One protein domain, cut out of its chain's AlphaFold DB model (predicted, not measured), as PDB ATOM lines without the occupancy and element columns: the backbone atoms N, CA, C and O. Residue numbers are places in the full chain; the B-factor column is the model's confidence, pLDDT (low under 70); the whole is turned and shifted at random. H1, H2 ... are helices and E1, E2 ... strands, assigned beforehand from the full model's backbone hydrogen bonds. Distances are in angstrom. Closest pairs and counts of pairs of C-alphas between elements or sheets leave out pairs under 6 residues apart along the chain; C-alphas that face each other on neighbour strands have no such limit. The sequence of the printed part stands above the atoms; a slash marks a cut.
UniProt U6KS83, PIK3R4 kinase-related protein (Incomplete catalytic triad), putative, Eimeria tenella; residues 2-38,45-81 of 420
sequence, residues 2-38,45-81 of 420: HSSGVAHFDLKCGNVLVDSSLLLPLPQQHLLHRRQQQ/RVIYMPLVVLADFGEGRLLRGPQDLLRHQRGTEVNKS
ATOM      1  N   HIS A   2      -6.099 -18.169  42.835       89.31
ATOM      2  CA  HIS A   2      -4.671 -18.463  42.612       89.31
ATOM      3  C   HIS A   2      -4.267 -19.889  43.022       89.31
ATOM      4  O   HIS A   2      -3.514 -20.532  42.304       89.31
ATOM      5  N   SER A   3      -4.824 -20.421  44.117       90.50
ATOM      6  CA  SER A   3      -4.622 -21.820  44.532       90.50
ATOM      7  C   SER A   3      -5.117 -22.847  43.508       90.50
ATOM      8  O   SER A   3      -4.630 -23.967  43.473       90.50
ATOM      9  N   SER A   4      -6.073 -22.460  42.663       93.62
ATOM     10  CA  SER A   4      -6.601 -23.265  41.558       93.62
ATOM     11  C   SER A   4      -5.874 -22.977  40.240       93.62
ATOM     12  O   SER A   4      -6.355 -23.367  39.183       93.62
ATOM     13  N   GLY A   5      -4.771 -22.223  40.281       92.12
ATOM     14  CA  GLY A   5      -4.053 -21.770  39.097       92.12
ATOM     15  C   GLY A   5      -4.814 -20.737  38.268       92.12
ATOM     16  O   GLY A   5      -4.458 -20.535  37.123       92.12
ATOM     17  N   VAL A   6      -5.860 -20.079  38.779       93.12
ATOM     18  CA  VAL A   6      -6.636 -19.090  38.003       93.12
ATOM     19  C   VAL A   6      -6.239 -17.669  38.389       93.12
ATOM     20  O   VAL A   6      -6.329 -17.324  39.568       93.12
ATOM     21  N   ALA A   7      -5.869 -16.840  37.410       89.62
ATOM     22  CA  ALA A   7      -5.619 -15.404  37.560       89.62
ATOM     23  C   ALA A   7      -6.763 -14.564  36.974       89.62
ATOM     24  O   ALA A   7      -7.326 -14.914  35.936       89.62
ATOM     25  N   HIS A   8      -7.079 -13.450  37.636       91.25
ATOM     26  CA  HIS A   8      -8.061 -12.464  37.186       91.25
ATOM     27  C   HIS A   8      -7.334 -11.221  36.658       91.25
ATOM     28  O   HIS A   8      -6.831 -10.431  37.455       91.25
ATOM     29  N   PHE A   9      -7.265 -11.037  35.337       86.56
ATOM     30  CA  PHE A   9      -6.494  -9.933  34.741       86.56
ATOM     31  C   PHE A   9      -7.223  -8.583  34.724       86.56
ATOM     32  O   PHE A   9      -6.601  -7.561  34.459       86.56
ATOM     33  N   ASP A  10      -8.513  -8.559  35.070       88.50
ATOM     34  CA  ASP A  10      -9.317  -7.332  35.107       88.50
ATOM     35  C   ASP A  10      -9.905  -7.046  36.501       88.50
ATOM     36  O   ASP A  10     -11.105  -6.839  36.678       88.50
ATOM     37  N   LEU A  11      -9.079  -7.142  37.547       87.06
ATOM     38  CA  LEU A  11      -9.539  -6.889  38.914       87.06
ATOM     39  C   LEU A  11      -9.683  -5.380  39.156       87.06
ATOM     40  O   LEU A  11      -8.687  -4.708  39.410       87.06
ATOM     41  N   LYS A  12     -10.917  -4.870  39.124       85.94
ATOM     42  CA  LYS A  12     -11.272  -3.454  39.337       85.94
ATOM     43  C   LYS A  12     -12.520  -3.324  40.205       85.94
ATOM     44  O   LYS A  12     -13.293  -4.273  40.310       85.94
ATOM     45  N   CYS A  13     -12.778  -2.143  40.773       84.56
ATOM     46  CA  CYS A  13     -13.954  -1.924  41.630       84.56
ATOM     47  C   CYS A  13     -15.288  -2.259  40.940       84.56
ATOM     48  O   CYS A  13     -16.189  -2.768  41.594       84.56
ATOM     49  N   GLY A  14     -15.407  -2.027  39.626       88.31
ATOM     50  CA  GLY A  14     -16.605  -2.388  38.854       88.31
ATOM     51  C   GLY A  14     -16.871  -3.897  38.763       88.31
ATOM     52  O   GLY A  14     -18.007  -4.298  38.540       88.31
ATOM     53  N   ASN A  15     -15.846  -4.720  39.001       92.38
ATOM     54  CA  ASN A  15     -15.915  -6.183  38.977       92.38
ATOM     55  C   ASN A  15     -16.017  -6.775  40.396       92.38
ATOM     56  O   ASN A  15     -15.875  -7.983  40.588       92.38
ATOM     57  N   VAL A  16     -16.261  -5.931  41.406       91.56
ATOM     58  CA  VAL A  16     -16.506  -6.335  42.792       91.56
ATOM     59  C   VAL A  16     -17.964  -6.049  43.127       91.56
ATOM     60  O   VAL A  16     -18.378  -4.899  43.256       91.56
ATOM     61  N   LEU A  17     -18.745  -7.111  43.284       91.75
ATOM     62  CA  LEU A  17     -20.148  -7.035  43.662       91.75
ATOM     63  C   LEU A  17     -20.270  -7.172  45.180       91.75
ATOM     64  O   LEU A  17     -19.628  -8.028  45.791       91.75
ATOM     65  N   VAL A  18     -21.103  -6.329  45.787       89.50
ATOM     66  CA  VAL A  18     -21.349  -6.326  47.233       89.50
ATOM     67  C   VAL A  18     -22.829  -6.573  47.478       89.50
ATOM     68  O   VAL A  18     -23.667  -5.748  47.115       89.50
ATOM     69  N   ASP A  19     -23.145  -7.686  48.127       87.75
ATOM     70  CA  ASP A  19     -24.487  -7.981  48.605       87.75
ATOM     71  C   ASP A  19     -24.596  -7.592  50.084       87.75
ATOM     72  O   ASP A  19     -24.017  -8.215  50.974       87.75
ATOM     73  N   SER A  20     -25.343  -6.516  50.334       82.06
ATOM     74  CA  SER A  20     -25.597  -6.001  51.686       82.06
ATOM     75  C   SER A  20     -26.781  -6.683  52.378       82.06
ATOM     76  O   SER A  20     -27.011  -6.435  53.560       82.06
ATOM     77  N   SER A  21     -27.544  -7.514  51.658       80.38
ATOM     78  CA  SER A  21     -28.654  -8.291  52.220       80.38
ATOM     79  C   SER A  21     -28.165  -9.565  52.911       80.38
ATOM     80  O   SER A  21     -28.751  -9.996  53.906       80.38
ATOM     81  N   LEU A  22     -27.051 -10.128  52.433       77.88
ATOM     82  CA  LEU A  22     -26.390 -11.282  53.028       77.88
ATOM     83  C   LEU A  22     -25.220 -10.840  53.908       77.88
ATOM     84  O   LEU A  22     -24.144 -10.479  53.435       77.88
ATOM     85  N   LEU A  23     -25.440 -10.914  55.217       78.38
ATOM     86  CA  LEU A  23     -24.426 -10.666  56.232       78.38
ATOM     87  C   LEU A  23     -23.803 -11.992  56.682       78.38
ATOM     88  O   LEU A  23     -24.446 -12.812  57.340       78.38
ATOM     89  N   LEU A  24     -22.535 -12.199  56.337       77.88
ATOM     90  CA  LEU A  24     -21.758 -13.362  56.747       77.88
ATOM     91  C   LEU A  24     -21.057 -13.094  58.085       77.88
ATOM     92  O   LEU A  24     -20.450 -12.032  58.249       77.88
ATOM     93  N   PRO A  25     -21.093 -14.035  59.046       74.12
ATOM     94  CA  PRO A  25     -20.289 -13.913  60.253       74.12
ATOM     95  C   PRO A  25     -18.803 -14.000  59.889       74.12
ATOM     96  O   PRO A  25     -18.393 -14.874  59.122       74.12
ATOM     97  N   LEU A  26     -17.983 -13.112  60.454       68.75
ATOM     98  CA  LEU A  26     -16.538 -13.153  60.240       68.75
ATOM     99  C   LEU A  26     -15.969 -14.491  60.754       68.75
ATOM    100  O   LEU A  26     -16.201 -14.821  61.923       68.75
ATOM    101  N   PRO A  27     -15.205 -15.256  59.952       64.88
ATOM    102  CA  PRO A  27     -14.590 -16.493  60.421       64.88
ATOM    103  C   PRO A  27     -13.602 -16.206  61.565       64.88
ATOM    104  O   PRO A  27     -12.474 -15.776  61.343       64.88
ATOM    105  N   GLN A  28     -14.000 -16.455  62.815       63.06
ATOM    106  CA  GLN A  28     -13.167 -16.191  64.001       63.06
ATOM    107  C   GLN A  28     -12.074 -17.250  64.240       63.06
ATOM    108  O   GLN A  28     -11.597 -17.395  65.366       63.06
ATOM    109  N   GLN A  29     -11.655 -18.003  63.217       60.22
ATOM    110  CA  GLN A  29     -10.797 -19.181  63.404       60.22
ATOM    111  C   GLN A  29      -9.471 -18.866  64.121       60.22
ATOM    112  O   GLN A  29      -9.016 -19.676  64.919       60.22
ATOM    113  N   HIS A  30      -8.911 -17.663  63.953       58.28
ATOM    114  CA  HIS A  30      -7.707 -17.244  64.684       58.28
ATOM    115  C   HIS A  30      -7.979 -16.580  66.046       58.28
ATOM    116  O   HIS A  30      -7.088 -16.504  66.888       58.28
ATOM    117  N   LEU A  31      -9.203 -16.111  66.302       57.84
ATOM    118  CA  LEU A  31      -9.561 -15.410  67.542       57.84
ATOM    119  C   LEU A  31     -10.002 -16.366  68.658       57.84
ATOM    120  O   LEU A  31      -9.853 -16.045  69.838       57.84
ATOM    121  N   LEU A  32     -10.508 -17.550  68.301       57.75
ATOM    122  CA  LEU A  32     -11.026 -18.526  69.262       57.75
ATOM    123  C   LEU A  32      -9.962 -19.042  70.239       57.75
ATOM    124  O   LEU A  32     -10.257 -19.175  71.426       57.75
ATOM    125  N   HIS A  33      -8.722 -19.255  69.787       62.50
ATOM    126  CA  HIS A  33      -7.685 -19.840  70.646       62.50
ATOM    127  C   HIS A  33      -7.232 -18.884  71.761       62.50
ATOM    128  O   HIS A  33      -7.006 -19.302  72.892       62.50
ATOM    129  N   ARG A  34      -7.191 -17.571  71.492       58.81
ATOM    130  CA  ARG A  34      -6.814 -16.579  72.513       58.81
ATOM    131  C   ARG A  34      -7.945 -16.254  73.490       58.81
ATOM    132  O   ARG A  34      -7.685 -15.795  74.598       58.81
ATOM    133  N   ARG A  35      -9.204 -16.474  73.097       56.91
ATOM    134  CA  ARG A  35     -10.375 -16.075  73.894       56.91
ATOM    135  C   ARG A  35     -10.833 -17.130  74.904       56.91
ATOM    136  O   ARG A  35     -11.639 -16.793  75.768       56.91
ATOM    137  N   GLN A  36     -10.303 -18.355  74.845       60.12
ATOM    138  CA  GLN A  36     -10.638 -19.418  75.802       60.12
ATOM    139  C   GLN A  36     -10.090 -19.154  77.218       60.12
ATOM    140  O   GLN A  36     -10.661 -19.649  78.182       60.12
ATOM    141  N   GLN A  37      -9.065 -18.305  77.375       58.19
ATOM    142  CA  GLN A  37      -8.512 -17.949  78.693       58.19
ATOM    143  C   GLN A  37      -9.147 -16.704  79.348       58.19
ATOM    144  O   GLN A  37      -8.819 -16.393  80.486       58.19
ATOM    145  N   GLN A  38     -10.071 -15.994  78.681       57.38
ATOM    146  CA  GLN A  38     -10.664 -14.746  79.213       57.38
ATOM    147  C   GLN A  38     -12.205 -14.715  79.274       57.38
ATOM    148  O   GLN A  38     -12.785 -13.677  79.593       57.38
ATOM    149  N   ARG A  45     -19.382 -10.181  70.662       63.62
ATOM    150  CA  ARG A  45     -19.767  -9.336  69.530       63.62
ATOM    151  C   ARG A  45     -19.358 -10.064  68.248       63.62
ATOM    152  O   ARG A  45     -18.177 -10.126  67.916       63.62
ATOM    153  N   VAL A  46     -20.334 -10.654  67.564       67.19
ATOM    154  CA  VAL A  46     -20.158 -11.250  66.237       67.19
ATOM    155  C   VAL A  46     -20.120 -10.124  65.206       67.19
ATOM    156  O   VAL A  46     -21.088  -9.390  65.043       67.19
ATOM    157  N   ILE A  47     -18.990  -9.963  64.531       70.06
ATOM    158  CA  ILE A  47     -18.859  -8.993  63.446       70.06
ATOM    159  C   ILE A  47     -19.440  -9.621  62.181       70.06
ATOM    160  O   ILE A  47     -19.071 -10.746  61.831       70.06
ATOM    161  N   TYR A  48     -20.316  -8.889  61.498       72.50
ATOM    162  CA  TYR A  48     -20.847  -9.286  60.201       72.50
ATOM    163  C   TYR A  48     -20.125  -8.563  59.074       72.50
ATOM    164  O   TYR A  48     -19.734  -7.408  59.224       72.50
ATOM    165  N   MET A  49     -19.972  -9.241  57.943       73.88
ATOM    166  CA  MET A  49     -19.485  -8.673  56.691       73.88
ATOM    167  C   MET A  49     -20.518  -8.866  55.586       73.88
ATOM    168  O   MET A  49     -21.120  -9.937  55.522       73.88
ATOM    169  N   PRO A  50     -20.702  -7.880  54.690       79.62
ATOM    170  CA  PRO A  50     -21.473  -8.104  53.480       79.62
ATOM    171  C   PRO A  50     -20.777  -9.172  52.636       79.62
ATOM    172  O   PRO A  50     -19.543  -9.280  52.637       79.62
ATOM    173  N   LEU A  51     -21.562  -9.959  51.909       86.44
ATOM    174  CA  LEU A  51     -21.017 -10.895  50.941       86.44
ATOM    175  C   LEU A  51     -20.373 -10.097  49.800       86.44
ATOM    176  O   LEU A  51     -21.027  -9.299  49.129       86.44
ATOM    177  N   VAL A  52     -19.080 -10.325  49.584       89.00
ATOM    178  CA  VAL A  52     -18.326  -9.740  48.474       89.00
ATOM    179  C   VAL A  52     -18.011 -10.839  47.474       89.00
ATOM    180  O   VAL A  52     -17.440 -11.870  47.834       89.00
ATOM    181  N   VAL A  53     -18.379 -10.615  46.218       93.25
ATOM    182  CA  VAL A  53     -18.193 -11.559  45.114       93.25
ATOM    183  C   VAL A  53     -17.433 -10.884  43.981       93.25
ATOM    184  O   VAL A  53     -17.685  -9.728  43.646       93.25
ATOM    185  N   LEU A  54     -16.489 -11.615  43.393       94.81
ATOM    186  CA  LEU A  54     -15.803 -11.186  42.178       94.81
ATOM    187  C   LEU A  54     -16.652 -11.557  40.961       94.81
ATOM    188  O   LEU A  54     -17.223 -12.649  40.914       94.81
ATOM    189  N   ALA A  55     -16.718 -10.654  39.993       95.69
ATOM    190  CA  ALA A  55     -17.434 -10.820  38.738       95.69
ATOM    191  C   ALA A  55     -16.501 -10.586  37.541       95.69
ATOM    192  O   ALA A  55     -15.368 -10.157  37.713       95.69
ATOM    193  N   ASP A  56     -17.016 -10.854  36.339       94.56
ATOM    194  CA  ASP A  56     -16.335 -10.614  35.060       94.56
ATOM    195  C   ASP A  56     -15.018 -11.389  34.863       94.56
ATOM    196  O   ASP A  56     -13.917 -10.855  34.748       94.56
ATOM    197  N   PHE A  57     -15.157 -12.709  34.751       94.19
ATOM    198  CA  PHE A  57     -14.049 -13.618  34.453       94.19
ATOM    199  C   PHE A  57     -13.728 -13.713  32.951       94.19
ATOM    200  O   PHE A  57     -13.034 -14.650  32.553       94.19
ATOM    201  N   GLY A  58     -14.208 -12.786  32.107       92.50
ATOM    202  CA  GLY A  58     -13.951 -12.812  30.658       92.50
ATOM    203  C   GLY A  58     -12.453 -12.775  30.324       92.50
ATOM    204  O   GLY A  58     -11.974 -13.482  29.432       92.50
ATOM    205  N   GLU A  59     -11.687 -12.045  31.135       87.19
ATOM    206  CA  GLU A  59     -10.223 -11.991  31.068       87.19
ATOM    207  C   GLU A  59      -9.534 -12.891  32.106       87.19
ATOM    208  O   GLU A  59      -8.330 -12.801  32.326       87.19
ATOM    209  N   GLY A  60     -10.272 -13.794  32.754       89.25
ATOM    210  CA  GLY A  60      -9.693 -14.817  33.617       89.25
ATOM    211  C   GLY A  60      -8.890 -15.841  32.807       89.25
ATOM    212  O   GLY A  60      -9.264 -16.198  31.685       89.25
ATOM    213  N   ARG A  61      -7.778 -16.342  33.358       87.19
ATOM    214  CA  ARG A  61      -6.982 -17.406  32.715       87.19
ATOM    215  C   ARG A  61      -6.497 -18.439  33.713       87.19
ATOM    216  O   ARG A  61      -6.198 -18.121  34.863       87.19
ATOM    217  N   LEU A  62      -6.350 -19.664  33.219       92.94
ATOM    218  CA  LEU A  62      -5.626 -20.724  33.900       92.94
ATOM    219  C   LEU A  62      -4.124 -20.556  33.628       92.94
ATOM    220  O   LEU A  62      -3.675 -20.673  32.489       92.94
ATOM    221  N   LEU A  63      -3.366 -20.274  34.676       86.19
ATOM    222  CA  LEU A  63      -1.913 -20.246  34.701       86.19
ATOM    223  C   LEU A  63      -1.384 -21.682  34.632       86.19
ATOM    224  O   LEU A  63      -1.686 -22.506  35.496       86.19
ATOM    225  N   ARG A  64      -0.567 -21.978  33.621       89.81
ATOM    226  CA  ARG A  64       0.189 -23.239  33.509       89.81
ATOM    227  C   ARG A  64       1.568 -23.135  34.156       89.81
ATOM    228  O   ARG A  64       2.218 -24.149  34.386       89.81
ATOM    229  N   GLY A  65       2.003 -21.917  34.465       85.44
ATOM    230  CA  GLY A  65       3.221 -21.638  35.210       85.44
ATOM    231  C   GLY A  65       3.431 -20.139  35.447       85.44
ATOM    232  O   GLY A  65       2.679 -19.311  34.930       85.44
ATOM    233  N   PRO A  66       4.478 -19.761  36.201       77.19
ATOM    234  CA  PRO A  66       4.783 -18.360  36.513       77.19
ATOM    235  C   PRO A  66       5.134 -17.521  35.272       77.19
ATOM    236  O   PRO A  66       5.011 -16.301  35.291       77.19
ATOM    237  N   GLN A  67       5.536 -18.168  34.176       80.50
ATOM    238  CA  GLN A  67       5.894 -17.517  32.913       80.50
ATOM    239  C   GLN A  67       4.678 -16.905  32.198       80.50
ATOM    240  O   GLN A  67       4.826 -15.919  31.476       80.50
ATOM    241  N   ASP A  68       3.476 -17.448  32.422       77.25
ATOM    242  CA  ASP A  68       2.250 -16.964  31.777       77.25
ATOM    243  C   ASP A  68       1.870 -15.552  32.246       77.25
ATOM    244  O   ASP A  68       1.244 -14.799  31.496       77.25
ATOM    245  N   LEU A  69       2.321 -15.164  33.447       70.81
ATOM    246  CA  LEU A  69       2.114 -13.833  34.021       70.81
ATOM    247  C   LEU A  69       2.879 -12.734  33.271       70.81
ATOM    248  O   LEU A  69       2.421 -11.598  33.235       70.81
ATOM    249  N   LEU A  70       4.026 -13.053  32.660       68.88
ATOM    250  CA  LEU A  70       4.881 -12.066  31.985       68.88
ATOM    251  C   LEU A  70       4.464 -11.793  30.536       68.88
ATOM    252  O   LEU A  70       4.866 -10.792  29.951       68.88
ATOM    253  N   ARG A  71       3.686 -12.693  29.929       70.50
ATOM    254  CA  ARG A  71       3.362 -12.638  28.496       70.50
ATOM    255  C   ARG A  71       2.192 -11.719  28.150       70.50
ATOM    256  O   ARG A  71       1.928 -11.515  26.969       70.50
ATOM    257  N   HIS A  72       1.488 -11.179  29.141       62.25
ATOM    258  CA  HIS A  72       0.245 -10.448  28.911       62.25
ATOM    259  C   HIS A  72       0.402  -8.960  29.226       62.25
ATOM    260  O   HIS A  72       0.458  -8.558  30.381       62.25
ATOM    261  N   GLN A  73       0.413  -8.144  28.168       58.50
ATOM    262  CA  GLN A  73       0.311  -6.680  28.240       58.50
ATOM    263  C   GLN A  73      -1.147  -6.186  28.284       58.50
ATOM    264  O   GLN A  73      -1.389  -4.986  28.251       58.50
ATOM    265  N   ARG A  74      -2.135  -7.092  28.323       53.19
ATOM    266  CA  ARG A  74      -3.554  -6.723  28.365       53.19
ATOM    267  C   ARG A  74      -4.067  -6.697  29.799       53.19
ATOM    268  O   ARG A  74      -4.039  -7.701  30.501       53.19
ATOM    269  N   GLY A  75      -4.576  -5.537  30.166       56.78
ATOM    270  CA  GLY A  75      -5.331  -5.218  31.364       56.78
ATOM    271  C   GLY A  75      -5.881  -3.809  31.163       56.78
ATOM    272  O   GLY A  75      -5.418  -3.090  30.275       56.78
ATOM    273  N   THR A  76      -6.883  -3.411  31.938       55.34
ATOM    274  CA  THR A  76      -7.340  -2.020  31.908       55.34
ATOM    275  C   THR A  76      -6.153  -1.137  32.322       55.34
ATOM    276  O   THR A  76      -5.759  -1.173  33.486       55.34
ATOM    277  N   GLU A  77      -5.549  -0.408  31.367       52.16
ATOM    278  CA  GLU A  77      -4.282   0.345  31.529       52.16
ATOM    279  C   GLU A  77      -4.312   1.330  32.705       52.16
ATOM    280  O   GLU A  77      -3.277   1.717  33.239       52.16
ATOM    281  N   VAL A  78      -5.515   1.677  33.158       53.62
ATOM    282  CA  VAL A  78      -5.746   2.460  34.358       53.62
ATOM    283  C   VAL A  78      -6.747   1.703  35.221       53.62
ATOM    284  O   VAL A  78      -7.965   1.857  35.096       53.62
ATOM    285  N   ASN A  79      -6.241   0.855  36.114       55.09
ATOM    286  CA  ASN A  79      -7.017   0.437  37.271       55.09
ATOM    287  C   ASN A  79      -7.194   1.705  38.108       55.09
ATOM    288  O   ASN A  79      -6.246   2.146  38.753       55.09
ATOM    289  N   LYS A  80      -8.337   2.375  37.907       38.81
ATOM    290  CA  LYS A  80      -8.504   3.793  38.232       38.81
ATOM    291  C   LYS A  80      -7.988   4.095  39.629       38.81
ATOM    292  O   LYS A  80      -8.340   3.415  40.595       38.81
ATOM    293  N   SER A  81      -7.107   5.080  39.665       37.97
ATOM    294  CA  SER A  81      -6.335   5.472  40.822       37.97
ATOM    295  C   SER A  81      -7.250   5.989  41.943       37.97
ATOM    296  O   SER A  81      -8.455   6.205  41.734       37.97
TER     297      SER A  81
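AT A GLANCE: This is residues 2 to 38 and 45 to 81 of the 420 residues of the protein "PIK3R4 kinase-related protein (Incomplete catalytic triad), putative" of Eimeria tenella (UniProt U6KS83). The printed part makes a loose, open U. A long two-stranded ribbon of E2 and E3 forms its base, the short strand pair E1 and E4 with H2 after it forms one end, and an arm of residues 29 to 38, holding H1, sticks out at the other end. The 74 printed residues hold two named helices and four named strands, in the order E1, E2, H1, E3, E4, H2, and the strands form two antiparallel sheets of two, E1 - E4 and E2 - E3. The class is mixed, helices and strands, with 31 residues in named elements, under half of those printed. The whole is extended, with a radius of gyration of the C-alphas of 17.7 A, and elongated, spanning 53 by 29 by 22 A.

HOW THE PARTS SIT: E1, residues 6 to 8, is the antiparallel neighbour of E4, residues 60 to 62, with 157 degrees between their directions. C-alphas 6 and 62 face each other at 4.5 A, and N 7 and O 61 are within hydrogen-bond range at 2.9 A. E2, residues 16 to 25, is the antiparallel neighbour of E3, residues 48 to 54, at 148 degrees. C-alphas 18 and 52 face each other at 4.7 A, and N 17 and O 53, like N 24 and O 49, are within hydrogen-bond range at 2.8 A. E2 bends by 93 degrees at residue 21. E1 and E3 are apart, as are E2 and E4. H1, residues 32 to 35, belongs to the stretch 29 to 38 that stands free, and is apart from E1 and E4. H2, residues 66 to 69, is apart from E1, E2, E3 and H1. H1 and H2 are too short for any O i to N i+4 pair; each has one O i to N i+3 pair, within hydrogen-bond range.

IN THESE COORDINATES: E1 begins at C-alpha 6, (-6.636, -19.090, 38.003). E2, 19.4 A long, begins at C-alpha 16, (-16.506, -6.335, 42.792). H1 measures 5.3 A, E3 18.8 A. H2 ends at C-alpha 69, (2.114, -13.833, 34.021).

THE WHOLE: The two C-alphas farthest apart are those of Gln 38 and Gln 73, 52.8 A. Residues 39 to 44 are not printed, and C-alphas 38 and 45 are 14.3 A apart across this cut. Of the links printed whole, none is long. Residues 70 to 81 have no named element. The mean pLDDT of the printed part is 76.0; residues 26 to 38, 45 to 46, 70 and 72 to 81 are under 70.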